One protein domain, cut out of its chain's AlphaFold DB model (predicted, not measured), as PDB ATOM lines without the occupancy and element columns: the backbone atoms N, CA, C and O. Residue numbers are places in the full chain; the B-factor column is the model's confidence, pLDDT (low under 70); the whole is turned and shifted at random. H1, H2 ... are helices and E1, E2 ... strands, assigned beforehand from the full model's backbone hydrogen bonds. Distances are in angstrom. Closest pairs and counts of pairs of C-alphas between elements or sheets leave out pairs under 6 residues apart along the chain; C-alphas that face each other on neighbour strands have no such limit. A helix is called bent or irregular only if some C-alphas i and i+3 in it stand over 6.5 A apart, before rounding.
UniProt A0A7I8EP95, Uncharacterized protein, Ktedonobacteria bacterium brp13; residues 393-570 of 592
ATOM      1  N   ASP A 393      70.088  -7.222 -40.046       86.94
ATOM      2  CA  ASP A 393      70.747  -7.204 -38.736       86.94
ATOM      3  C   ASP A 393      70.464  -5.935 -37.908       86.94
ATOM      4  O   ASP A 393      70.774  -5.905 -36.723       86.94
ATOM      5  N   THR A 394      69.844  -4.906 -38.497       84.38
ATOM      6  CA  THR A 394      69.415  -3.669 -37.814       84.38
ATOM      7  C   THR A 394      67.895  -3.591 -37.607       84.38
ATOM      8  O   THR A 394      67.373  -2.543 -37.230       84.38
ATOM      9  N   THR A 395      67.170  -4.700 -37.799       82.00
ATOM     10  CA  THR A 395      65.738  -4.833 -37.466       82.00
ATOM     11  C   THR A 395      65.510  -5.538 -36.120       82.00
ATOM     12  O   THR A 395      66.412  -6.156 -35.555       82.00
ATOM     13  N   LYS A 396      64.266  -5.511 -35.618       70.56
ATOM     14  CA  LYS A 396      63.828  -6.324 -34.463       70.56
ATOM     15  C   LYS A 396      63.651  -7.816 -34.789       70.56
ATOM     16  O   LYS A 396      63.555  -8.623 -33.872       70.56
ATOM     17  N   GLU A 397      63.613  -8.162 -36.073       74.00
ATOM     18  CA  GLU A 397      63.391  -9.517 -36.601       74.00
ATOM     19  C   GLU A 397      64.712 -10.224 -36.965       74.00
ATOM     20  O   GLU A 397      64.718 -11.344 -37.480       74.00
ATOM     21  N   THR A 398      65.852  -9.585 -36.675       79.06
ATOM     22  CA  THR A 398      67.178 -10.193 -36.818       79.06
ATOM     23  C   THR A 398      67.297 -11.498 -36.029       79.06
ATOM     24  O   THR A 398      66.883 -11.605 -34.873       79.06
ATOM     25  N   ARG A 399      67.935 -12.493 -36.654       75.81
ATOM     26  CA  ARG A 399      68.276 -13.781 -36.031       75.81
ATOM     27  C   ARG A 399      69.563 -13.724 -35.198       75.81
ATOM     28  O   ARG A 399      69.942 -14.735 -34.613       75.81
ATOM     29  N   ASP A 400      70.251 -12.581 -35.153       83.94
ATOM     30  CA  ASP A 400      71.411 -12.359 -34.286       83.94
ATOM     31  C   ASP A 400      70.950 -11.923 -32.878       83.94
ATOM     32  O   ASP A 400      70.390 -10.832 -32.734       83.94
ATOM     33  N   PRO A 401      71.207 -12.712 -31.813       84.75
ATOM     34  CA  PRO A 401      70.693 -12.404 -30.475       84.75
ATOM     35  C   PRO A 401      71.234 -11.103 -29.864       84.75
ATOM     36  O   PRO A 401      70.607 -10.532 -28.973       84.75
ATOM     37  N   ILE A 402      72.397 -10.620 -30.313       87.69
ATOM     38  CA  ILE A 402      73.008  -9.384 -29.814       87.69
ATOM     39  C   ILE A 402      72.352  -8.178 -30.476       87.69
ATOM     40  O   ILE A 402      71.987  -7.228 -29.785       87.69
ATOM     41  N   SER A 403      72.156  -8.231 -31.793       88.69
ATOM     42  CA  SER A 403      71.393  -7.216 -32.521       88.69
ATOM     43  C   SER A 403      69.947  -7.144 -32.041       88.69
ATOM     44  O   SER A 403      69.439  -6.050 -31.812       88.69
ATOM     45  N   GLN A 404      69.310  -8.293 -31.800       88.81
ATOM     46  CA  GLN A 404      67.956  -8.358 -31.253       88.81
ATOM     47  C   GLN A 404      67.900  -7.698 -29.863       88.81
ATOM     48  O   GLN A 404      67.046  -6.847 -29.606       88.81
ATOM     49  N   ALA A 405      68.864  -7.998 -28.984       88.25
ATOM     50  CA  ALA A 405      68.970  -7.356 -27.673       88.25
ATOM     51  C   ALA A 405      69.202  -5.832 -27.765       88.25
ATOM     52  O   ALA A 405      68.649  -5.085 -26.957       88.25
ATOM     53  N   ILE A 406      69.962  -5.350 -28.759       88.94
ATOM     54  CA  ILE A 406      70.124  -3.910 -29.040       88.94
ATOM     55  C   ILE A 406      68.805  -3.296 -29.523       88.94
ATOM     56  O   ILE A 406      68.393  -2.265 -28.996       88.94
ATOM     57  N   ALA A 407      68.108  -3.943 -30.458       88.50
ATOM     58  CA  ALA A 407      66.837  -3.475 -31.009       88.50
ATOM     59  C   ALA A 407      65.707  -3.423 -29.959       88.50
ATOM     60  O   ALA A 407      64.801  -2.594 -30.068       88.50
ATOM     61  N   HIS A 408      65.771  -4.265 -28.919       86.06
ATOM     62  CA  HIS A 408      64.884  -4.192 -27.753       86.06
ATOM     63  C   HIS A 408      65.301  -3.120 -26.732       86.06
ATOM     64  O   HIS A 408      64.435  -2.414 -26.219       86.06
ATOM     65  N   ALA A 409      66.596  -2.981 -26.426       87.19
ATOM     66  CA  ALA A 409      67.083  -2.029 -25.420       87.19
ATOM     67  C   ALA A 409      67.115  -0.570 -25.918       87.19
ATOM     68  O   ALA A 409      66.904   0.359 -25.138       87.19
ATOM     69  N   PHE A 410      67.354  -0.368 -27.215       88.56
ATOM     70  CA  PHE A 410      67.564   0.930 -27.856       88.56
ATOM     71  C   PHE A 410      66.764   1.040 -29.177       88.56
ATOM     72  O   PHE A 410      67.351   1.237 -30.247       88.56
ATOM     73  N   PRO A 411      65.424   0.877 -29.159       87.12
ATOM     74  CA  PRO A 411      64.623   0.737 -30.378       87.12
ATOM     75  C   PRO A 411      64.670   1.978 -31.279       87.12
ATOM     76  O   PRO A 411      64.817   1.847 -32.492       87.12
ATOM     77  N   THR A 412      64.592   3.182 -30.705       88.31
ATOM     78  CA  THR A 412      64.620   4.448 -31.459       88.31
ATOM     79  C   THR A 412      65.988   4.692 -32.098       88.31
ATOM     80  O   THR A 412      66.078   5.112 -33.248       88.31
ATOM     81  N   GLN A 413      67.056   4.394 -31.358       86.44
ATOM     82  CA  GLN A 413      68.438   4.479 -31.818       86.44
ATOM     83  C   GLN A 413      68.698   3.499 -32.972       86.44
ATOM     84  O   GLN A 413      69.331   3.857 -33.960       86.44
ATOM     85  N   THR A 414      68.185   2.271 -32.846       88.38
ATOM     86  CA  THR A 414      68.340   1.204 -33.842       88.38
ATOM     87  C   THR A 414      67.571   1.524 -35.123       88.38
ATOM     88  O   THR A 414      68.140   1.418 -36.205       88.38
ATOM     89  N   GLN A 415      66.334   2.027 -35.016       87.69
ATOM     90  CA  GLN A 415      65.574   2.487 -36.182       87.69
ATOM     91  C   GLN A 415      66.290   3.639 -36.898       87.69
ATOM     92  O   GLN A 415      66.527   3.553 -38.096       87.69
ATOM     93  N   ALA A 416      66.739   4.668 -36.169       84.44
ATOM     94  CA  ALA A 416      67.478   5.779 -36.771       84.44
ATOM     95  C   ALA A 416      68.786   5.323 -37.451       84.44
ATOM     96  O   ALA A 416      69.211   5.921 -38.443       84.44
ATOM     97  N   PHE A 417      69.424   4.261 -36.942       86.50
ATOM     98  CA  PHE A 417      70.577   3.637 -37.586       86.50
ATOM     99  C   PHE A 417      70.191   2.969 -38.913       86.50
ATOM    100  O   PHE A 417      70.830   3.231 -39.931       86.50
ATOM    101  N   HIS A 418      69.134   2.153 -38.899       88.75
ATOM    102  CA  HIS A 418      68.591   1.468 -40.072       88.75
ATOM    103  C   HIS A 418      68.154   2.461 -41.160       88.75
ATOM    104  O   HIS A 418      68.596   2.357 -42.304       88.75
ATOM    105  N   ASP A 419      67.381   3.488 -40.793       84.31
ATOM    106  CA  ASP A 419      66.910   4.544 -41.697       84.31
ATOM    107  C   ASP A 419      68.088   5.238 -42.399       84.31
ATOM    108  O   ASP A 419      68.072   5.454 -43.613       84.31
ATOM    109  N   ARG A 420      69.156   5.545 -41.650       82.62
ATOM    110  CA  ARG A 420      70.357   6.184 -42.195       82.62
ATOM    111  C   ARG A 420      71.219   5.232 -43.026       82.62
ATOM    112  O   ARG A 420      71.784   5.658 -44.027       82.62
ATOM    113  N   LEU A 421      71.334   3.961 -42.648       83.94
ATOM    114  CA  LEU A 421      71.969   2.934 -43.480       83.94
ATOM    115  C   LEU A 421      71.246   2.829 -44.834       83.94
ATOM    116  O   LEU A 421      71.891   2.831 -45.887       83.94
ATOM    117  N   TYR A 422      69.913   2.832 -44.814       85.25
ATOM    118  CA  TYR A 422      69.099   2.839 -46.020       85.25
ATOM    119  C   TYR A 422      69.195   4.160 -46.805       85.25
ATOM    120  O   TYR A 422      69.147   4.151 -48.034       85.25
ATOM    121  N   GLN A 423      69.385   5.305 -46.147       82.50
ATOM    122  CA  GLN A 423      69.592   6.593 -46.819       82.50
ATOM    123  C   GLN A 423      70.981   6.704 -47.480       82.50
ATOM    124  O   GLN A 423      71.072   7.075 -48.650       82.50
ATOM    125  N   ASP A 424      72.048   6.372 -46.748       74.50
ATOM    126  CA  ASP A 424      73.442   6.618 -47.146       74.50
ATOM    127  C   ASP A 424      74.025   5.515 -48.054       74.50
ATOM    128  O   ASP A 424      74.929   5.789 -48.849       74.50
ATOM    129  N   ALA A 425      73.548   4.270 -47.928       76.19
ATOM    130  CA  ALA A 425      74.055   3.112 -48.675       76.19
ATOM    131  C   ALA A 425      72.955   2.326 -49.410       76.19
ATOM    132  O   ALA A 425      73.176   1.922 -50.550       76.19
ATOM    133  N   GLY A 426      71.767   2.156 -48.811       78.12
ATOM    134  CA  GLY A 426      70.665   1.396 -49.418       78.12
ATOM    135  C   GLY A 426      70.122   2.015 -50.706       78.12
ATOM    136  O   GLY A 426      70.264   1.446 -51.783       78.12
ATOM    137  N   ASN A 427      69.577   3.228 -50.617       78.06
ATOM    138  CA  ASN A 427      68.977   3.970 -51.729       78.06
ATOM    139  C   ASN A 427      69.856   4.029 -52.997       78.06
ATOM    140  O   ASN A 427      69.313   3.828 -54.083       78.06
ATOM    141  N   PRO A 428      71.172   4.314 -52.923       75.44
ATOM    142  CA  PRO A 428      72.038   4.290 -54.101       75.44
ATOM    143  C   PRO A 428      72.207   2.902 -54.737       75.44
ATOM    144  O   PRO A 428      72.267   2.817 -55.959       75.44
ATOM    145  N   ILE A 429      72.268   1.838 -53.927       76.25
ATOM    146  CA  ILE A 429      72.423   0.449 -54.387       76.25
ATOM    147  C   ILE A 429      71.098  -0.072 -54.966       76.25
ATOM    148  O   ILE A 429      71.073  -0.596 -56.075       76.25
ATOM    149  N   ASP A 430      69.977   0.104 -54.265       77.69
ATOM    150  CA  ASP A 430      68.686  -0.474 -54.664       77.69
ATOM    151  C   ASP A 430      68.067   0.148 -55.917       77.69
ATOM    152  O   ASP A 430      67.269  -0.500 -56.589       77.69
ATOM    153  N   ARG A 431      68.475   1.368 -56.282       74.88
ATOM    154  CA  ARG A 431      68.053   2.031 -57.528       74.88
ATOM    155  C   ARG A 431      68.758   1.494 -58.782       74.88
ATOM    156  O   ARG A 431      68.425   1.928 -59.884       74.88
ATOM    157  N   VAL A 432      69.719   0.578 -58.647       73.62
ATOM    158  CA  VAL A 432      70.383  -0.075 -59.784       73.62
ATOM    159  C   VAL A 432      69.488  -1.186 -60.335       73.62
ATOM    160  O   VAL A 432      69.453  -2.302 -59.814       73.62
ATOM    161  N   THR A 433      68.795  -0.877 -61.430       72.94
ATOM    162  CA  THR A 433      67.971  -1.829 -62.192       72.94
ATOM    163  C   THR A 433      68.789  -2.747 -63.106       72.94
ATOM    164  O   THR A 433      68.304  -3.811 -63.479       72.94
ATOM    165  N   ASP A 434      70.027  -2.371 -63.443       79.50
ATOM    166  CA  ASP A 434      70.928  -3.149 -64.300       79.50
ATOM    167  C   ASP A 434      72.342  -3.265 -63.689       79.50
ATOM    168  O   ASP A 434      73.128  -2.309 -63.765       79.50
ATOM    169  N   PRO A 435      72.703  -4.436 -63.122       80.19
ATOM    170  CA  PRO A 435      74.025  -4.710 -62.555       80.19
ATOM    171  C   PRO A 435      75.212  -4.454 -63.495       80.19
ATOM    172  O   PRO A 435      76.304  -4.148 -63.017       80.19
ATOM    173  N   PHE A 436      75.037  -4.586 -64.813       84.19
ATOM    174  CA  PHE A 436      76.133  -4.469 -65.779       84.19
ATOM    175  C   PHE A 436      76.475  -3.012 -66.115       84.19
ATOM    176  O   PHE A 436      77.569  -2.734 -66.607       84.19
ATOM    177  N   THR A 437      75.594  -2.059 -65.794       84.69
ATOM    178  CA  THR A 437      75.859  -0.617 -65.967       84.69
ATOM    179  C   THR A 437      76.783  -0.024 -64.895       84.69
ATOM    180  O   THR A 437      77.316   1.070 -65.082       84.69
ATOM    181  N   VAL A 438      77.001  -0.739 -63.787       84.44
ATOM    182  CA  VAL A 438      77.675  -0.232 -62.583       84.44
ATOM    183  C   VAL A 438      79.171   0.038 -62.807       84.44
ATOM    184  O   VAL A 438      79.919  -0.821 -63.288       84.44
ATOM    185  N   THR A 439      79.648   1.217 -62.386       86.31
ATOM    186  CA  THR A 439      81.069   1.591 -62.493       86.31
ATOM    187  C   THR A 439      81.839   1.395 -61.185       86.31
ATOM    188  O   THR A 439      81.287   1.402 -60.084       86.31
ATOM    189  N   ASP A 440      83.165   1.295 -61.287       81.38
ATOM    190  CA  ASP A 440      84.076   1.236 -60.139       81.38
ATOM    191  C   ASP A 440      83.970   2.434 -59.203       81.38
ATOM    192  O   ASP A 440      84.194   2.294 -58.001       81.38
ATOM    193  N   LYS A 441      83.639   3.611 -59.740       81.94
ATOM    194  CA  LYS A 441      83.460   4.829 -58.952       81.94
ATOM    195  C   LYS A 441      82.253   4.693 -58.026       81.94
ATOM    196  O   LYS A 441      82.334   5.086 -56.864       81.94
ATOM    197  N   ASP A 442      81.174   4.112 -58.540       85.12
ATOM    198  CA  ASP A 442      79.934   3.900 -57.797       85.12
ATOM    199  C   ASP A 442      80.151   2.813 -56.741       85.12
ATOM    200  O   ASP A 442      79.964   3.069 -55.555       85.12
ATOM    201  N   LEU A 443      80.711   1.661 -57.142       82.75
ATOM    202  CA  LEU A 443      81.078   0.570 -56.230       82.75
ATOM    203  C   LEU A 443      82.002   1.026 -55.101       82.75
ATOM    204  O   LEU A 443      81.771   0.659 -53.956       82.75
ATOM    205  N   THR A 444      83.028   1.828 -55.397       77.44
ATOM    206  CA  THR A 444      83.960   2.335 -54.373       77.44
ATOM    207  C   THR A 444      83.264   3.304 -53.416       77.44
ATOM    208  O   THR A 444      83.497   3.244 -52.212       77.44
ATOM    209  N   GLY A 445      82.383   4.176 -53.920       77.62
ATOM    210  CA  GLY A 445      81.604   5.088 -53.079       77.62
ATOM    211  C   GLY A 445      80.622   4.354 -52.161       77.62
ATOM    212  O   GLY A 445      80.591   4.607 -50.958       77.62
ATOM    213  N   TRP A 446      79.856   3.411 -52.711       83.00
ATOM    214  CA  TRP A 446      78.882   2.618 -51.960       83.00
ATOM    215  C   TRP A 446      79.548   1.688 -50.940       83.00
ATOM    216  O   TRP A 446      79.090   1.612 -49.802       83.00
ATOM    217  N   TYR A 447      80.655   1.037 -51.313       80.06
ATOM    218  CA  TYR A 447      81.469   0.219 -50.412       80.06
ATOM    219  C   TYR A 447      82.025   1.043 -49.245       80.06
ATOM    220  O   TYR A 447      81.852   0.650 -48.097       80.06
ATOM    221  N   SER A 448      82.585   2.230 -49.507       73.50
ATOM    222  CA  SER A 448      83.116   3.108 -48.452       73.50
ATOM    223  C   SER A 448      82.038   3.547 -47.447       73.50
ATOM    224  O   SER A 448      82.274   3.554 -46.232       73.50
ATOM    225  N   ASN A 449      80.824   3.837 -47.936       77.25
ATOM    226  CA  ASN A 449      79.663   4.124 -47.090       77.25
ATOM    227  C   ASN A 449      79.236   2.892 -46.272       77.25
ATOM    228  O   ASN A 449      79.088   2.996 -45.053       77.25
ATOM    229  N   LEU A 450      79.062   1.732 -46.918       79.56
ATOM    230  CA  LEU A 450      78.604   0.498 -46.274       79.56
ATOM    231  C   LEU A 450      79.594   0.001 -45.212       79.56
ATOM    232  O   LEU A 450      79.185  -0.290 -44.092       79.56
ATOM    233  N   THR A 451      80.890  -0.023 -45.524       76.19
ATOM    234  CA  THR A 451      81.973  -0.373 -44.591       76.19
ATOM    235  C   THR A 451      82.051   0.605 -43.414       76.19
ATOM    236  O   THR A 451      82.304   0.196 -42.280       76.19
ATOM    237  N   GLY A 452      81.736   1.888 -43.636       74.81
ATOM    238  CA  GLY A 452      81.539   2.859 -42.556       74.81
ATOM    239  C   GLY A 452      80.424   2.449 -41.589       74.81
ATOM    240  O   GLY A 452      80.674   2.307 -40.393       74.81
ATOM    241  N   LYS A 453      79.211   2.188 -42.103       80.88
ATOM    242  CA  LYS A 453      78.069   1.748 -41.276       80.88
ATOM    243  C   LYS A 453      78.321   0.392 -40.613       80.88
ATOM    244  O   LYS A 453      77.966   0.198 -39.455       80.88
ATOM    245  N   TRP A 454      78.982  -0.536 -41.300       82.00
ATOM    246  CA  TRP A 454      79.385  -1.816 -40.722       82.00
ATOM    247  C   TRP A 454      80.269  -1.629 -39.483       82.00
ATOM    248  O   TRP A 454      79.975  -2.198 -38.433       82.00
ATOM    249  N   GLY A 455      81.299  -0.779 -39.567       78.25
ATOM    250  CA  GLY A 455      82.164  -0.469 -38.428       78.25
ATOM    251  C   GLY A 455      81.412   0.176 -37.258       78.25
ATOM    252  O   GLY A 455      81.628  -0.205 -36.103       78.25
ATOM    253  N   GLU A 456      80.498   1.110 -37.543       80.56
ATOM    254  CA  GLU A 456      79.593   1.706 -36.547       80.56
ATOM    255  C   GLU A 456      78.767   0.618 -35.825       80.56
ATOM    256  O   GLU A 456      78.809   0.521 -34.597       80.56
ATOM    257  N   TRP A 457      78.068  -0.243 -36.573       86.56
ATOM    258  CA  TRP A 457      77.171  -1.268 -36.025       86.56
ATOM    259  C   TRP A 457      77.912  -2.376 -35.265       86.56
ATOM    260  O   TRP A 457      77.542  -2.723 -34.140       86.56
ATOM    261  N   ALA A 458      79.017  -2.876 -35.824       83.31
ATOM    262  CA  ALA A 458      79.869  -3.871 -35.179       83.31
ATOM    263  C   ALA A 458      80.424  -3.373 -33.831       83.31
ATOM    264  O   ALA A 458      80.512  -4.152 -32.879       83.31
ATOM    265  N   SER A 459      80.716  -2.070 -33.706       81.31
ATOM    266  CA  SER A 459      81.115  -1.455 -32.430       81.31
ATOM    267  C   SER A 459      80.006  -1.545 -31.379       81.31
ATOM    268  O   SER A 459      80.268  -1.920 -30.235       81.31
ATOM    269  N   ILE A 460      78.759  -1.240 -31.757       86.50
ATOM    270  CA  ILE A 460      77.598  -1.294 -30.853       86.50
ATOM    271  C   ILE A 460      77.357  -2.743 -30.399       86.50
ATOM    272  O   ILE A 460      77.269  -2.996 -29.194       86.50
ATOM    273  N   LYS A 461      77.364  -3.710 -31.332       87.12
ATOM    274  CA  LYS A 461      77.267  -5.155 -31.032       87.12
ATOM    275  C   LYS A 461      78.351  -5.619 -30.062       87.12
ATOM    276  O   LYS A 461      78.049  -6.292 -29.078       87.12
ATOM    277  N   GLN A 462      79.598  -5.210 -30.279       84.69
ATOM    278  CA  GLN A 462      80.723  -5.610 -29.435       84.69
ATOM    279  C   GLN A 462      80.663  -4.993 -28.027       84.69
ATOM    280  O   GLN A 462      80.950  -5.674 -27.040       84.69
ATOM    281  N   TYR A 463      80.216  -3.741 -27.885       86.38
ATOM    282  CA  TYR A 463      80.000  -3.141 -26.564       86.38
ATOM    283  C   TYR A 463      78.773  -3.699 -25.830       86.38
ATOM    284  O   TYR A 463      78.796  -3.762 -24.596       86.38
ATOM    285  N   MET A 464      77.742  -4.154 -26.552       89.00
ATOM    286  CA  MET A 464      76.618  -4.895 -25.971       89.00
ATOM    287  C   MET A 464      77.067  -6.273 -25.460       89.00
ATOM    288  O   MET A 464      76.812  -6.600 -24.304       89.00
ATOM    289  N   GLN A 465      77.819  -7.038 -26.264       88.94
ATOM    290  CA  GLN A 465      78.404  -8.335 -25.873       88.94
ATOM    291  C   GLN A 465      79.257  -8.247 -24.598       88.94
ATOM    292  O   GLN A 465      79.244  -9.161 -23.777       88.94
ATOM    293  N   GLN A 466      79.987  -7.143 -24.410       87.31
ATOM    294  CA  GLN A 466      80.800  -6.908 -23.213       87.31
ATOM    295  C   GLN A 466      80.005  -6.380 -22.000       87.31
ATOM    296  O   GLN A 466      80.605  -6.136 -20.953       87.31
ATOM    297  N   GLY A 467      78.696  -6.129 -22.126       87.12
ATOM    298  CA  GLY A 467      77.889  -5.481 -21.084       87.12
ATOM    299  C   GLY A 467      78.320  -4.041 -20.768       87.12
ATOM    300  O   GLY A 467      78.057  -3.543 -19.674       87.12
ATOM    301  N   LYS A 468      79.026  -3.379 -21.697       88.88
ATOM    302  CA  LYS A 468      79.572  -2.022 -21.525       88.88
ATOM    303  C   LYS A 468      78.714  -0.936 -22.166       88.88
ATOM    304  O   LYS A 468      78.853   0.218 -21.769       88.88
ATOM    305  N   LEU A 469      77.885  -1.262 -23.160       89.31
ATOM    306  CA  LEU A 469      77.023  -0.294 -23.844       89.31
ATOM    307  C   LEU A 469      76.053   0.363 -22.845       89.31
ATOM    308  O   LEU A 469      75.351  -0.324 -22.109       89.31
ATOM    309  N   VAL A 470      76.037   1.696 -22.810       89.19
ATOM    310  CA  VAL A 470      75.121   2.491 -21.969       89.19
ATOM    311  C   VAL A 470      73.994   3.074 -22.810       89.19
ATOM    312  O   VAL A 470      72.851   3.092 -22.370       89.19
ATOM    313  N   ASP A 471      74.348   3.595 -23.983       88.75
ATOM    314  CA  ASP A 471      73.478   4.261 -24.953       88.75
ATOM    315  C   ASP A 471      74.301   4.510 -26.230       88.75
ATOM    316  O   ASP A 471      75.534   4.526 -26.188       88.75
ATOM    317  N   PHE A 472      73.648   4.754 -27.359       88.06
ATOM    318  CA  PHE A 472      74.285   5.290 -28.563       88.06
ATOM    319  C   PHE A 472      73.335   6.288 -29.217       88.06
ATOM    320  O   PHE A 472      72.128   6.174 -29.065       88.06
ATOM    321  N   SER A 473      73.836   7.285 -29.942       80.62
ATOM    322  CA  SER A 473      72.951   8.193 -30.678       80.62
ATOM    323  C   SER A 473      73.386   8.375 -32.120       80.62
ATOM    324  O   SER A 473      74.542   8.676 -32.414       80.62
ATOM    325  N   VAL A 474      72.413   8.192 -33.009       73.75
ATOM    326  CA  VAL A 474      72.556   8.322 -34.453       73.75
ATOM    327  C   VAL A 474      72.197   9.744 -34.843       73.75
ATOM    328  O   VAL A 474      71.084  10.207 -34.599       73.75
ATOM    329  N   ILE A 475      73.145  10.447 -35.452       64.50
ATOM    330  CA  ILE A 475      72.895  11.769 -36.015       64.50
ATOM    331  C   ILE A 475      72.404  11.562 -37.445       64.50
ATOM    332  O   ILE A 475      73.128  11.034 -38.294       64.50
ATOM    333  N   LEU A 476      71.152  11.950 -37.693       54.22
ATOM    334  CA  LEU A 476      70.585  11.987 -39.037       54.22
ATOM    335  C   LEU A 476      71.196  13.165 -39.819       54.22
ATOM    336  O   LEU A 476      71.363  14.249 -39.246       54.22
ATOM    337  N   PRO A 477      71.532  12.987 -41.110       50.06
ATOM    338  CA  PRO A 477      72.165  14.034 -41.904       50.06
ATOM    339  C   PRO A 477      71.226  15.235 -42.084       50.06
ATOM    340  O   PRO A 477      70.133  15.133 -42.639       50.06
ATOM    341  N   ASN A 478      71.668  16.408 -41.627       44.09
ATOM    342  CA  ASN A 478      70.937  17.661 -41.810       44.09
ATOM    343  C   ASN A 478      70.928  18.037 -43.310       44.09
ATOM    344  O   ASN A 478      72.012  18.097 -43.895       44.09
ATOM    345  N   PRO A 479      69.775  18.356 -43.939       39.16
ATOM    346  CA  PRO A 479      69.682  18.669 -45.374       39.16
ATOM    347  C   PRO A 479      70.520  19.872 -45.849       39.16
ATOM    348  O   PRO A 479      70.641  20.095 -47.049       39.16
ATOM    349  N   THR A 480      71.130  20.637 -44.938       40.06
ATOM    350  CA  THR A 480      72.117  21.686 -45.260       40.06
ATOM    351  C   THR A 480      73.569  21.183 -45.381       40.06
ATOM    352  O   THR A 480      74.461  21.981 -45.656       40.06
ATOM    353  N   GLY A 481      73.828  19.880 -45.200       39.50
ATOM    354  CA  GLY A 481      75.123  19.239 -45.486       39.50
ATOM    355  C   GLY A 481      76.269  19.597 -44.528       39.50
ATOM    356  O   GLY A 481      77.429  19.557 -44.927       39.50
ATOM    357  N   ALA A 482      75.953  19.994 -43.290       34.19
ATOM    358  CA  ALA A 482      76.907  20.633 -42.373       34.19
ATOM    359  C   ALA A 482      77.226  19.856 -41.074       34.19
ATOM    360  O   ALA A 482      78.006  20.350 -40.261       34.19
ATOM    361  N   VAL A 483      76.637  18.673 -40.845       41.53
ATOM    362  CA  VAL A 483      76.891  17.856 -39.638       41.53
ATOM    363  C   VAL A 483      76.992  16.372 -40.001       41.53
ATOM    364  O   VAL A 483      76.014  15.633 -39.923       41.53
ATOM    365  N   ASP A 484      78.199  15.943 -40.365       45.34
ATOM    366  CA  ASP A 484      78.545  14.526 -40.497       45.34
ATOM    367  C   ASP A 484      78.773  13.932 -39.097       45.34
ATOM    368  O   ASP A 484      79.863  14.059 -38.535       45.34
ATOM    369  N   GLY A 485      77.744  13.314 -38.516       47.00
ATOM    370  CA  GLY A 485      77.870  12.518 -37.295       47.00
ATOM    371  C   GLY A 485      77.797  11.029 -37.615       47.00
ATOM    372  O   GLY A 485      76.798  10.583 -38.173       47.00
ATOM    373  N   GLU A 486      78.838  10.271 -37.268       65.88
ATOM    374  CA  GLU A 486      78.921   8.821 -37.498       65.88
ATOM    375  C   GLU A 486      78.080   8.082 -36.436       65.88
ATOM    376  O   GLU A 486      76.856   8.099 -36.564       65.88
ATOM    377  N   VAL A 487      78.611   7.534 -35.338       71.25
ATOM    378  CA  VAL A 487      77.759   7.206 -34.166       71.25
ATOM    379  C   VAL A 487      78.411   7.667 -32.872       71.25
ATOM    380  O   VAL A 487      79.534   7.279 -32.559       71.25
ATOM    381  N   ASP A 488      77.657   8.440 -32.091       78.31
ATOM    382  CA  ASP A 488      78.034   8.891 -30.757       78.31
ATOM    383  C   ASP A 488      77.753   7.738 -29.752       78.31
ATOM    384  O   ASP A 488      76.651   7.648 -29.201       78.31
ATOM    385  N   ILE A 489      78.706   6.818 -29.530       83.88
ATOM    386  CA  ILE A 489      78.530   5.654 -28.626       83.88
ATOM    387  C   ILE A 489      78.948   6.008 -27.187       83.88
ATOM    388  O   ILE A 489      80.028   6.556 -26.960       83.88
ATOM    389  N   LYS A 490      78.130   5.642 -26.190       87.50
ATOM    390  CA  LYS A 490      78.427   5.787 -24.754       87.50
ATOM    391  C   LYS A 490      78.650   4.418 -24.114       87.50
ATOM    392  O   LYS A 490      77.780   3.549 -24.175       87.50
ATOM    393  N   ILE A 491      79.784   4.242 -23.437       88.69
ATOM    394  CA  ILE A 491      80.136   2.992 -22.746       88.69
ATOM    395  C   ILE A 491      80.443   3.227 -21.264       88.69
ATOM    396  O   ILE A 491      80.811   4.332 -20.867       88.69
ATOM    397  N   ARG A 492      80.346   2.179 -20.443       88.06
ATOM    398  CA  ARG A 492      80.785   2.162 -19.042       88.06
ATOM    399  C   ARG A 492      81.944   1.187 -18.867       88.06
ATOM    400  O   ARG A 492      81.808  -0.002 -19.126       88.06
ATOM    401  N   GLU A 493      83.079   1.684 -18.390       84.44
ATOM    402  CA  GLU A 493      84.295   0.892 -18.187       84.44
ATOM    403  C   GLU A 493      84.990   1.354 -16.898       84.44
ATOM    404  O   GLU A 493      85.214   2.546 -16.700       84.44
ATOM    405  N   GLY A 494      85.267   0.432 -15.968       82.06
ATOM    406  CA  GLY A 494      85.849   0.774 -14.659       82.06
ATOM    407  C   GLY A 494      84.985   1.708 -13.792       82.06
ATOM    408  O   GLY A 494      85.514   2.425 -12.950       82.06
ATOM    409  N   GLY A 495      83.668   1.751 -14.027       81.62
ATOM    410  CA  GLY A 495      82.738   2.687 -13.378       81.62
ATOM    411  C   GLY A 495      82.669   4.081 -14.021       81.62
ATOM    412  O   GLY A 495      81.769   4.850 -13.693       81.62
ATOM    413  N   VAL A 496      83.555   4.396 -14.971       84.31
ATOM    414  CA  VAL A 496      83.573   5.666 -15.711       84.31
ATOM    415  C   VAL A 496      82.731   5.540 -16.982       84.31
ATOM    416  O   VAL A 496      82.778   4.513 -17.659       84.31
ATOM    417  N   VAL A 497      81.972   6.587 -17.325       86.25
ATOM    418  CA  VAL A 497      81.317   6.697 -18.639       86.25
ATOM    419  C   VAL A 497      82.304   7.300 -19.637       86.25
ATOM    420  O   VAL A 497      82.845   8.377 -19.393       86.25
ATOM    421  N   LYS A 498      82.531   6.611 -20.757       85.19
ATOM    422  CA  LYS A 498      83.389   7.059 -21.861       85.19
ATOM    423  C   LYS A 498      82.558   7.249 -23.128       85.19
ATOM    424  O   LYS A 498      81.625   6.485 -23.372       85.19
ATOM    425  N   TRP A 499      82.930   8.232 -23.942       83.94
ATOM    426  CA  TRP A 499      82.403   8.404 -25.298       83.94
ATOM    427  C   TRP A 499      83.351   7.744 -26.299       83.94
ATOM    428  O   TRP A 499      84.567   7.868 -26.147       83.94
ATOM    429  N   VAL A 500      82.814   7.051 -27.302       76.81
ATOM    430  CA  VAL A 500      83.595   6.348 -28.328       76.81
ATOM    431  C   VAL A 500      83.213   6.857 -29.710       76.81
ATOM    432  O   VAL A 500      82.046   6.826 -30.090       76.81
ATOM    433  N   GLU A 501      84.224   7.297 -30.451       75.81
ATOM    434  CA  GLU A 501      84.140   7.692 -31.852       75.81
ATOM    435  C   GLU A 501      84.673   6.563 -32.737       75.81
ATOM    436  O   GLU A 501      85.864   6.258 -32.690       75.81
ATOM    437  N   VAL A 502      83.825   5.967 -33.570       71.25
ATOM    438  CA  VAL A 502      84.239   4.970 -34.576       71.25
ATOM    439  C   VAL A 502      84.650   5.689 -35.867       71.25
ATOM    440  O   VAL A 502      84.087   6.740 -36.183       71.25
ATOM    441  N   LYS A 503      85.635   5.167 -36.612       66.62
ATOM    442  CA  LYS A 503      86.089   5.736 -37.899       66.62
ATOM    443  C   LYS A 503      86.379   4.668 -38.954       66.62
ATOM    444  O   LYS A 503      87.104   3.716 -38.677       66.62
ATOM    445  N   ASN A 504      85.929   4.884 -40.193       60.94
ATOM    446  CA  ASN A 504      86.487   4.194 -41.368       60.94
ATOM    447  C   ASN A 504      87.911   4.752 -41.650       60.94
ATOM    448  O   ASN A 504      88.194   5.918 -41.373       60.94
ATOM    449  N   VAL A 505      88.838   3.935 -42.161       52.91
ATOM    450  CA  VAL A 505      90.270   4.275 -42.314       52.91
ATOM    451  C   VAL A 505      90.686   4.510 -43.776       52.91
ATOM    452  O   VAL A 505      91.802   4.955 -44.015       52.91
ATOM    453  N   GLU A 506      89.809   4.314 -44.770       48.47
ATOM    454  CA  GLU A 506      90.157   4.448 -46.204       48.47
ATOM    455  C   GLU A 506      90.729   5.819 -46.619       48.47
ATOM    456  O   GLU A 506      91.485   5.914 -47.583       48.47
ATOM    457  N   THR A 507      90.423   6.900 -45.889       52.22
ATOM    458  CA  THR A 507      91.020   8.233 -46.124       52.22
ATOM    459  C   THR A 507      91.575   8.857 -44.833       52.22
ATOM    460  O   THR A 507      90.996   9.816 -44.304       52.22
ATOM    461  N   PRO A 508      92.733   8.377 -44.319       51.72
ATOM    462  CA  PRO A 508      93.194   8.645 -42.950       51.72
ATOM    463  C   PRO A 508      93.261  10.126 -42.556       51.72
ATOM    464  O   PRO A 508      92.961  10.479 -41.418       51.72
ATOM    465  N   ALA A 509      93.619  11.014 -43.490       51.53
ATOM    466  CA  ALA A 509      93.746  12.447 -43.225       51.53
ATOM    467  C   ALA A 509      92.391  13.169 -43.051       51.53
ATOM    468  O   ALA A 509      92.259  14.013 -42.164       51.53
ATOM    469  N   ARG A 510      91.376  12.840 -43.867       55.25
ATOM    470  CA  ARG A 510      90.032  13.451 -43.768       55.25
ATOM    471  C   ARG A 510      89.245  12.874 -42.594       55.25
ATOM    472  O   ARG A 510      88.670  13.635 -41.821       55.25
ATOM    473  N   GLN A 511      89.296  11.552 -42.438       60.94
ATOM    474  CA  GLN A 511      88.696  10.815 -41.322       60.94
ATOM    475  C   GLN A 511      89.188  11.358 -39.971       60.94
ATOM    476  O   GLN A 511      88.392  11.689 -39.091       60.94
ATOM    477  N   TRP A 512      90.501  11.582 -39.834       64.69
ATOM    478  CA  TRP A 512      91.074  12.148 -38.611       64.69
ATOM    479  C   TRP A 512      90.589  13.574 -38.309       64.69
ATOM    480  O   TRP A 512      90.271  13.881 -37.164       64.69
ATOM    481  N   GLY A 513      90.475  14.445 -39.320       66.88
ATOM    482  CA  GLY A 513      89.958  15.808 -39.135       66.88
ATOM    483  C   GLY A 513      88.533  15.846 -38.564       66.88
ATOM    484  O   GLY A 513      88.248  16.647 -37.669       66.88
ATOM    485  N   LYS A 514      87.663  14.930 -39.014       67.69
ATOM    486  CA  LYS A 514      86.326  14.731 -38.433       67.69
ATOM    487  C   LYS A 514      86.404  14.216 -36.995       67.69
ATOM    488  O   LYS A 514      85.812  14.831 -36.112       67.69
ATOM    489  N   ALA A 515      87.201  13.173 -36.740       68.25
ATOM    490  CA  ALA A 515      87.355  12.574 -35.409       68.25
ATOM    491  C   ALA A 515      87.767  13.598 -34.334       68.25
ATOM    492  O   ALA A 515      87.187  13.632 -33.253       68.25
ATOM    493  N   LEU A 516      88.722  14.488 -34.640       72.44
ATOM    494  CA  LEU A 516      89.130  15.562 -33.721       72.44
ATOM    495  C   LEU A 516      88.003  16.580 -33.476       72.44
ATOM    496  O   LEU A 516      87.848  17.071 -32.360       72.44
ATOM    497  N   THR A 517      87.218  16.900 -34.508       73.69
ATOM    498  CA  THR A 517      86.105  17.860 -34.423       73.69
ATOM    499  C   THR A 517      84.981  17.320 -33.539       73.69
ATOM    500  O   THR A 517      84.510  18.011 -32.635       73.69
ATOM    501  N   GLN A 518      84.609  16.056 -33.737       71.62
ATOM    502  CA  GLN A 518      83.600  15.368 -32.937       71.62
ATOM    503  C   GLN A 518      84.100  15.097 -31.500       71.62
ATOM    504  O   GLN A 518      83.353  15.301 -30.545       71.62
ATOM    505  N   ALA A 519      85.391  14.799 -31.299       74.62
ATOM    506  CA  ALA A 519      85.994  14.739 -29.962       74.62
ATOM    507  C   ALA A 519      85.901  16.081 -29.206       74.62
ATOM    508  O   ALA A 519      85.564  16.098 -28.022       74.62
ATOM    509  N   ILE A 520      86.133  17.217 -29.879       77.00
ATOM    510  CA  ILE A 520      85.932  18.557 -29.295       77.00
ATOM    511  C   ILE A 520      84.456  18.786 -28.938       77.00
ATOM    512  O   ILE A 520      84.166  19.314 -27.862       77.00
ATOM    513  N   LYS A 521      83.521  18.352 -29.792       75.94
ATOM    514  CA  LYS A 521      82.079  18.416 -29.520       75.94
ATOM    515  C   LYS A 521      81.702  17.593 -28.281       75.94
ATOM    516  O   LYS A 521      80.959  18.108 -27.449       75.94
ATOM    517  N   TYR A 522      82.233  16.382 -28.081       76.12
ATOM    518  CA  TYR A 522      81.988  15.615 -26.847       76.12
ATOM    519  C   TYR A 522      82.448  16.379 -25.598       76.12
ATOM    520  O   TYR A 522      81.705  16.465 -24.621       76.12
ATOM    521  N   VAL A 523      83.625  17.014 -25.640       78.38
ATOM    522  CA  VAL A 523      84.122  17.844 -24.527       78.38
ATOM    523  C   VAL A 523      83.219  19.047 -24.252       78.38
ATOM    524  O   VAL A 523      82.950  19.358 -23.093       78.38
ATOM    525  N   GLN A 524      82.694  19.698 -25.294       76.50
ATOM    526  CA  GLN A 524      81.725  20.794 -25.149       76.50
ATOM    527  C   GLN A 524      80.410  20.344 -24.490       76.50
ATOM    528  O   GLN A 524      79.781  21.142 -23.800       76.50
ATOM    529  N   HIS A 525      80.030  19.072 -24.637       73.06
ATOM    530  CA  HIS A 525      78.883  18.452 -23.962       73.06
ATOM    531  C   HIS A 525      79.259  17.764 -22.630       73.06
ATOM    532  O   HIS A 525      78.478  16.982 -22.092       73.06
ATOM    533  N   GLY A 526      80.439  18.063 -22.072       78.62
ATOM    534  CA  GLY A 526      80.850  17.627 -20.734       78.62
ATOM    535  C   GLY A 526      81.558  16.270 -20.656       78.62
ATOM    536  O   GLY A 526      81.713  15.739 -19.556       78.62
ATOM    537  N   ALA A 527      82.003  15.690 -21.776       79.44
ATOM    538  CA  ALA A 527      82.766  14.443 -21.752       79.44
ATOM    539  C   ALA A 527      84.125  14.611 -21.047       79.44
ATOM    540  O   ALA A 527      84.972  15.394 -21.475       79.44
ATOM    541  N   THR A 528      84.358  13.815 -20.002       84.94
ATOM    542  CA  THR A 528      85.644  13.712 -19.284       84.94
ATOM    543  C   THR A 528      86.566  12.629 -19.855       84.94
ATOM    544  O   THR A 528      87.753  12.587 -19.527       84.94
ATOM    545  N   TYR A 529      86.043  11.762 -20.727       87.44
ATOM    546  CA  TYR A 529      86.778  10.667 -21.354       87.44
ATOM    547  C   TYR A 529      86.273  10.421 -22.784       87.44
ATOM    548  O   TYR A 529      85.077  10.192 -22.985       87.44
ATOM    549  N   VAL A 530      87.184  10.445 -23.762       82.25
ATOM    550  CA  VAL A 530      86.899  10.223 -25.189       82.25
ATOM    551  C   VAL A 530      87.876   9.196 -25.773       82.25
ATOM    552  O   VAL A 530      89.091   9.343 -25.639       82.25
ATOM    553  N   ILE A 531      87.346   8.173 -26.441       81.94
ATOM    554  CA  ILE A 531      88.087   7.175 -27.223       81.94
ATOM    555  C   ILE A 531      87.881   7.470 -28.712       81.94
ATOM    556  O   ILE A 531      86.746   7.644 -29.147       81.94
ATOM    557  N   ILE A 532      88.954   7.460 -29.504       77.75
ATOM    558  CA  ILE A 532      88.879   7.332 -30.969       77.75
ATOM    559  C   ILE A 532      89.234   5.886 -31.330       77.75
ATOM    560  O   ILE A 532      90.315   5.408 -30.988       77.75
ATOM    561  N   GLN A 533      88.332   5.179 -32.002       74.31
ATOM    562  CA  GLN A 533      88.465   3.767 -32.339       74.31
ATOM    563  C   GLN A 533      88.659   3.569 -33.845       74.31
ATOM    564  O   GLN A 533      87.871   4.044 -34.664       74.31
ATOM    565  N   LEU A 534      89.712   2.828 -34.193       70.44
ATOM    566  CA  LEU A 534      90.070   2.457 -35.558       70.44
ATOM    567  C   LEU A 534      89.893   0.930 -35.738       70.44
ATOM    568  O   LEU A 534      90.413   0.173 -34.908       70.44
ATOM    569  N   PRO A 535      89.188   0.457 -36.787       61.44
ATOM    570  CA  PRO A 535      89.008  -0.969 -37.071       61.44
ATOM    571  C   PRO A 535      90.341  -1.673 -37.349       61.44
ATOM    572  O   PRO A 535      91.385  -1.043 -37.547       61.44
ATOM    573  N   GLN A 536      90.318  -3.004 -37.336       57.06
ATOM    574  CA  GLN A 536      91.523  -3.803 -37.513       57.06
ATOM    575  C   GLN A 536      91.952  -3.799 -38.990       57.06
ATOM    576  O   GLN A 536      91.316  -4.430 -39.828       57.06
ATOM    577  N   GLN A 537      93.046  -3.103 -39.315       50.97
ATOM    578  CA  GLN A 537      93.713  -3.272 -40.607       50.97
ATOM    579  C   GLN A 537      94.500  -4.589 -40.587       50.97
ATOM    580  O   GLN A 537      95.380  -4.767 -39.748       50.97
ATOM    581  N   GLU A 538      94.197  -5.504 -41.509       40.78
ATOM    582  CA  GLU A 538      94.852  -6.825 -41.588       40.78
ATOM    583  C   GLU A 538      96.277  -6.783 -42.169       40.78
ATOM    584  O   GLU A 538      96.959  -7.802 -42.238       40.78
ATOM    585  N   VAL A 539      96.757  -5.605 -42.579       40.53
ATOM    586  CA  VAL A 539      98.087  -5.445 -43.175       40.53
ATOM    587  C   VAL A 539      99.166  -5.497 -42.091       40.53
ATOM    588  O   VAL A 539      99.419  -4.506 -41.396       40.53
ATOM    589  N   GLU A 540      99.840  -6.644 -41.974       36.31
ATOM    590  CA  GLU A 540     101.033  -6.790 -41.137       36.31
ATOM    591  C   GLU A 540     102.039  -5.660 -41.424       36.31
ATOM    592  O   GLU A 540     102.453  -5.427 -42.559       36.31
ATOM    593  N   GLY A 541     102.415  -4.925 -40.374       38.66
ATOM    594  CA  GLY A 541     103.312  -3.769 -40.456       38.66
ATOM    595  C   GLY A 541     102.628  -2.396 -40.416       38.66
ATOM    596  O   GLY A 541     103.284  -1.430 -40.028       38.66
ATOM    597  N   VAL A 542     101.321  -2.268 -40.689       41.09
ATOM    598  CA  VAL A 542     100.602  -0.967 -40.642       41.09
ATOM    599  C   VAL A 542     100.100  -0.637 -39.223       41.09
ATOM    600  O   VAL A 542      99.012  -0.116 -38.997       41.09
ATOM    601  N   ASN A 543     100.941  -0.892 -38.218       44.81
ATOM    602  CA  ASN A 543     100.704  -0.491 -36.830       44.81
ATOM    603  C   ASN A 543     101.279   0.911 -36.558       44.81
ATOM    604  O   ASN A 543     102.299   1.049 -35.887       44.81
ATOM    605  N   SER A 544     100.626   1.972 -37.049       51.53
ATOM    606  CA  SER A 544     100.817   3.309 -36.456       51.53
ATOM    607  C   SER A 544      99.672   4.291 -36.713       51.53
ATOM    608  O   SER A 544      99.312   4.593 -37.847       51.53
ATOM    609  N   VAL A 545      99.189   4.893 -35.621       58.31
ATOM    610  CA  VAL A 545      98.631   6.251 -35.649       58.31
ATOM    611  C   VAL A 545      99.762   7.169 -36.121       58.31
ATOM    612  O   VAL A 545     100.830   7.197 -35.507       58.31
ATOM    613  N   GLN A 546      99.570   7.877 -37.233       64.25
ATOM    614  CA  GLN A 546     100.651   8.616 -37.891       64.25
ATOM    615  C   GLN A 546     101.229   9.712 -36.971       64.25
ATOM    616  O   GLN A 546     100.490  10.284 -36.166       64.25
ATOM    617  N   PRO A 547     102.509  10.114 -37.116       67.00
ATOM    618  CA  PRO A 547     103.119  11.139 -36.258       67.00
ATOM    619  C   PRO A 547     102.339  12.464 -36.196       67.00
ATOM    620  O   PRO A 547     102.280  13.109 -35.148       67.00
ATOM    621  N   GLN A 548     101.676  12.853 -37.290       66.38
ATOM    622  CA  GLN A 548     100.796  14.025 -37.326       66.38
ATOM    623  C   GLN A 548      99.494  13.814 -36.531       66.38
ATOM    624  O   GLN A 548      99.032  14.734 -35.859       66.38
ATOM    625  N   GLN A 549      98.924  12.607 -36.553       67.88
ATOM    626  CA  GLN A 549      97.742  12.247 -35.764       67.88
ATOM    627  C   GLN A 549      98.065  12.247 -34.258       67.88
ATOM    628  O   GLN A 549      97.309  12.824 -33.473       67.88
ATOM    629  N   LEU A 550      99.234  11.721 -33.865       71.88
ATOM    630  CA  LEU A 550      99.750  11.796 -32.488       71.88
ATOM    631  C   LEU A 550      99.965  13.249 -32.025       71.88
ATOM    632  O   LEU A 550      99.527  13.619 -30.937       71.88
ATOM    633  N   ASN A 551     100.571  14.097 -32.861       74.50
ATOM    634  CA  ASN A 551     100.758  15.524 -32.566       74.50
ATOM    635  C   ASN A 551      99.413  16.248 -32.349       74.50
ATOM    636  O   ASN A 551      99.246  16.979 -31.373       74.50
ATOM    637  N   ASN A 552      98.420  15.989 -33.207       75.69
ATOM    638  CA  ASN A 552      97.074  16.548 -33.060       75.69
ATOM    639  C   ASN A 552      96.407  16.125 -31.733       75.69
ATOM    640  O   ASN A 552      95.719  16.929 -31.105       75.69
ATOM    641  N   LEU A 553      96.648  14.891 -31.276       75.06
ATOM    642  CA  LEU A 553      96.182  14.387 -29.980       75.06
ATOM    643  C   LEU A 553      96.851  15.082 -28.792       75.06
ATOM    644  O   LEU A 553      96.167  15.474 -27.850       75.06
ATOM    645  N   GLU A 554      98.166  15.286 -28.843       78.69
ATOM    646  CA  GLU A 554      98.893  16.027 -27.805       78.69
ATOM    647  C   GLU A 554      98.458  17.497 -27.726       78.69
ATOM    648  O   GLU A 554      98.358  18.057 -26.634       78.69
ATOM    649  N   GLN A 555      98.115  18.123 -28.855       80.19
ATOM    650  CA  GLN A 555      97.504  19.458 -28.868       80.19
ATOM    651  C   GLN A 555      96.118  19.464 -28.201       80.19
ATOM    652  O   GLN A 555      95.809  20.381 -27.439       80.19
ATOM    653  N   LEU A 556      95.302  18.428 -28.427       78.88
ATOM    654  CA  LEU A 556      93.980  18.278 -27.811       78.88
ATOM    655  C   LEU A 556      94.069  18.059 -26.292       78.88
ATOM    656  O   LEU A 556      93.406  18.779 -25.544       78.88
ATOM    657  N   LYS A 557      94.963  17.176 -25.825       82.88
ATOM    658  CA  LYS A 557      95.261  16.977 -24.392       82.88
ATOM    659  C   LYS A 557      95.718  18.273 -23.713       82.88
ATOM    660  O   LYS A 557      95.235  18.605 -22.637       82.88
ATOM    661  N   ARG A 558      96.608  19.045 -24.351       84.44
ATOM    662  CA  ARG A 558      97.076  20.347 -23.829       84.44
ATOM    663  C   ARG A 558      95.967  21.398 -23.760       84.44
ATOM    664  O   ARG A 558      95.991  22.237 -22.866       84.44
ATOM    665  N   ARG A 559      95.014  21.371 -24.699       86.31
ATOM    666  CA  ARG A 559      93.873  22.299 -24.739       86.31
ATOM    667  C   ARG A 559      92.779  21.941 -23.728       86.31
ATOM    668  O   ARG A 559      92.105  22.842 -23.236       86.31
ATOM    669  N   TYR A 560      92.621  20.657 -23.410       85.38
ATOM    670  CA  TYR A 560      91.597  20.141 -22.502       85.38
ATOM    671  C   TYR A 560      92.216  19.198 -21.449       85.38
ATOM    672  O   TYR A 560      91.929  18.003 -21.454       85.38
ATOM    673  N   PRO A 561      93.051  19.711 -20.521       85.50
ATOM    674  CA  PRO A 561      93.833  18.886 -19.588       85.50
ATOM    675  C   PRO A 561      92.990  18.096 -18.573       85.50
ATOM    676  O   PRO A 561      93.495  17.164 -17.956       85.50
ATOM    677  N   ASN A 562      91.710  18.443 -18.417       85.81
ATOM    678  CA  ASN A 562      90.757  17.744 -17.551       85.81
ATOM    679  C   ASN A 562      90.013  16.599 -18.275       85.81
ATOM    680  O   ASN A 562      89.087  16.022 -17.706       85.81
ATOM    681  N   VAL A 563      90.373  16.296 -19.528       85.50
ATOM    682  CA  VAL A 563      89.749  15.257 -20.359       85.50
ATOM    683  C   VAL A 563      90.796  14.229 -20.766       85.50
ATOM    684  O   VAL A 563      91.867  14.573 -21.266       85.50
ATOM    685  N   THR A 564      90.476  12.947 -20.591       87.44
ATOM    686  CA  THR A 564      91.334  11.861 -21.079       87.44
ATOM    687  C   THR A 564      90.985  11.526 -22.527       87.44
ATOM    688  O   THR A 564      89.832  11.224 -22.830       87.44
ATOM    689  N   PHE A 565      91.990  11.548 -23.406       83.44
ATOM    690  CA  PHE A 565      91.866  11.128 -24.804       83.44
ATOM    691  C   PHE A 565      92.653   9.838 -25.043       83.44
ATOM    692  O   PHE A 565      93.867   9.793 -24.817       83.44
ATOM    693  N   GLU A 566      91.954   8.811 -25.515       82.56
ATOM    694  CA  GLU A 566      92.446   7.457 -25.773       82.56
ATOM    695  C   GLU A 566      92.306   7.135 -27.277       82.56
ATOM    696  O   GLU A 566      91.396   7.635 -27.939       82.56
ATOM    697  N   VAL A 567      93.191   6.300 -27.834       76.75
ATOM    698  CA  VAL A 567      93.010   5.711 -29.175       76.75
ATOM    699  C   VAL A 567      93.077   4.201 -29.056       76.75
ATOM    700  O   VAL A 567      94.038   3.687 -28.486       76.75
ATOM    701  N   ARG A 568      92.099   3.500 -29.634       74.25
ATOM    702  CA  ARG A 568      92.128   2.041 -29.794       74.25
ATOM    703  C   ARG A 568      92.283   1.689 -31.263       74.25
ATOM    704  O   ARG A 568      91.574   2.225 -32.110       74.25
ATOM    705  N   THR A 569      93.185   0.761 -31.559       65.38
ATOM    706  CA  THR A 569      93.201   0.026 -32.831       65.38
ATOM    707  C   THR A 569      92.747  -1.408 -32.572       65.38
ATOM    708  O   THR A 569      93.044  -1.955 -31.506       65.38
ATOM    709  N   GLY A 570      92.079  -2.052 -33.532       52.84
ATOM    710  CA  GLY A 570      91.568  -3.425 -33.360       52.84
ATOM    711  C   GLY A 570      92.625  -4.511 -33.074       52.84
ATOM    712  O   GLY A 570      92.277  -5.627 -32.709       52.84
TER     713      GLY A 570
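This is residues 393 to 570 of the 592 residues of an uncharacterized protein of Ktedonobacteria bacterium brp13 (UniProt A0A7I8EP95). A strongly twisted five-stranded sheet has helices on both faces, making three layers: the helical hairpin H2 and H3 on one face, toward the E1 end, and H4 and H5, side by side, on the other, toward the E5 end. The hairpin runs on past the sheet, where the tip at residues 431 to 437 sticks out, while H1 makes a corner with H3 near the last residues of H3, 461 to 465. The printed part has 178 residues, with five named helices and five named strands that follow along the chain as H1 H2 H3 E1 E2 E3 H4 E4 H5 E5. The mixed sheet runs E1 E2 E3 E4 E5, and the class is mixed, helices and strands. It is compact, with a radius of gyration of the C-alphas of 17.2 A and spans of 54 by 39 by 37 A.

The strands are E1, residues 469 to 474, E2, 487 to 493 and 18.4 A long, E3, 496 to 502 and 18.9 A, E4, 529 to 534, and E5, 564 to 569, which ends at C-alpha 569 (93.201, 0.026, -32.831). H3, residues 440 to 465, is the longest helix at 36.0 A, from C-alpha 440 at (84.076, 1.236, -60.139). H2, residues 411 to 430, is 24.7 A long, with a kink of 40 degrees near residue 424, and is only just irregular: C-alphas 424 and 427 are 6.9 A apart. H1 is residues 401 to 409, from C-alpha 401 at (70.693, -12.404, -30.475). H4, residues 508 to 524, is 24.4 A long, and H5 is residues 547 to 559.

E1, E2 and E3 form a meander, each strand the antiparallel neighbour of the one before, with N 490 and O 471 at 2.8 A and N 491 and O 498 at 2.9 A. E3 and E4 are parallel, with N 531 and O 499 at 2.8 A, as are E4 and E5, with N 566 and O 530 at 2.9 A. E3, H4, E4 and E4, H5, E5 are strand-helix-strand units, two parallel neighbour strands with a helix between, both with right-handed crossovers. H3 lies over E2 and E3 at a height over the sheet of 9.5 A. On the opposite face, H4 lies over E3 and E4 at 9.3 A. H2 touches H3 at a shallow tilt of 18 degrees, opposite ways; the closest C-alphas, of Ala 425 and Leu 450, are 5.8 A apart. H2 is on the sheet too, its Gln 413 closest to Ser 473 of E1, with C-alphas 6.0 A apart. H5 is on the sheet too, its Lys 557 closest to Phe 565 of E5, with C-alphas 6.8 A apart. H4 and H5 are close but not clearly touching, the C-alphas of Trp 512 and Gln 549 being closest at 7.3 A. H1 touches H3, about perpendicular at 78 degrees, with the C-alphas of Ile 402 and Lys 461 closest at 6.1 A. Every O i to N i+4 pair is within hydrogen-bond range in H1, H3, H4 and H5, and 14 of 16 are in H2.

The two C-alphas farthest apart, of Phe 436 and Asn 562, are 55.1 A apart. The printed part has no cut; the links E1 to E2 and E4 to H5 are long. The mean pLDDT of the printed part is 74.9, with residues 475 to 486, 503 to 515, 535 to 549 and 569 to 570 under 70.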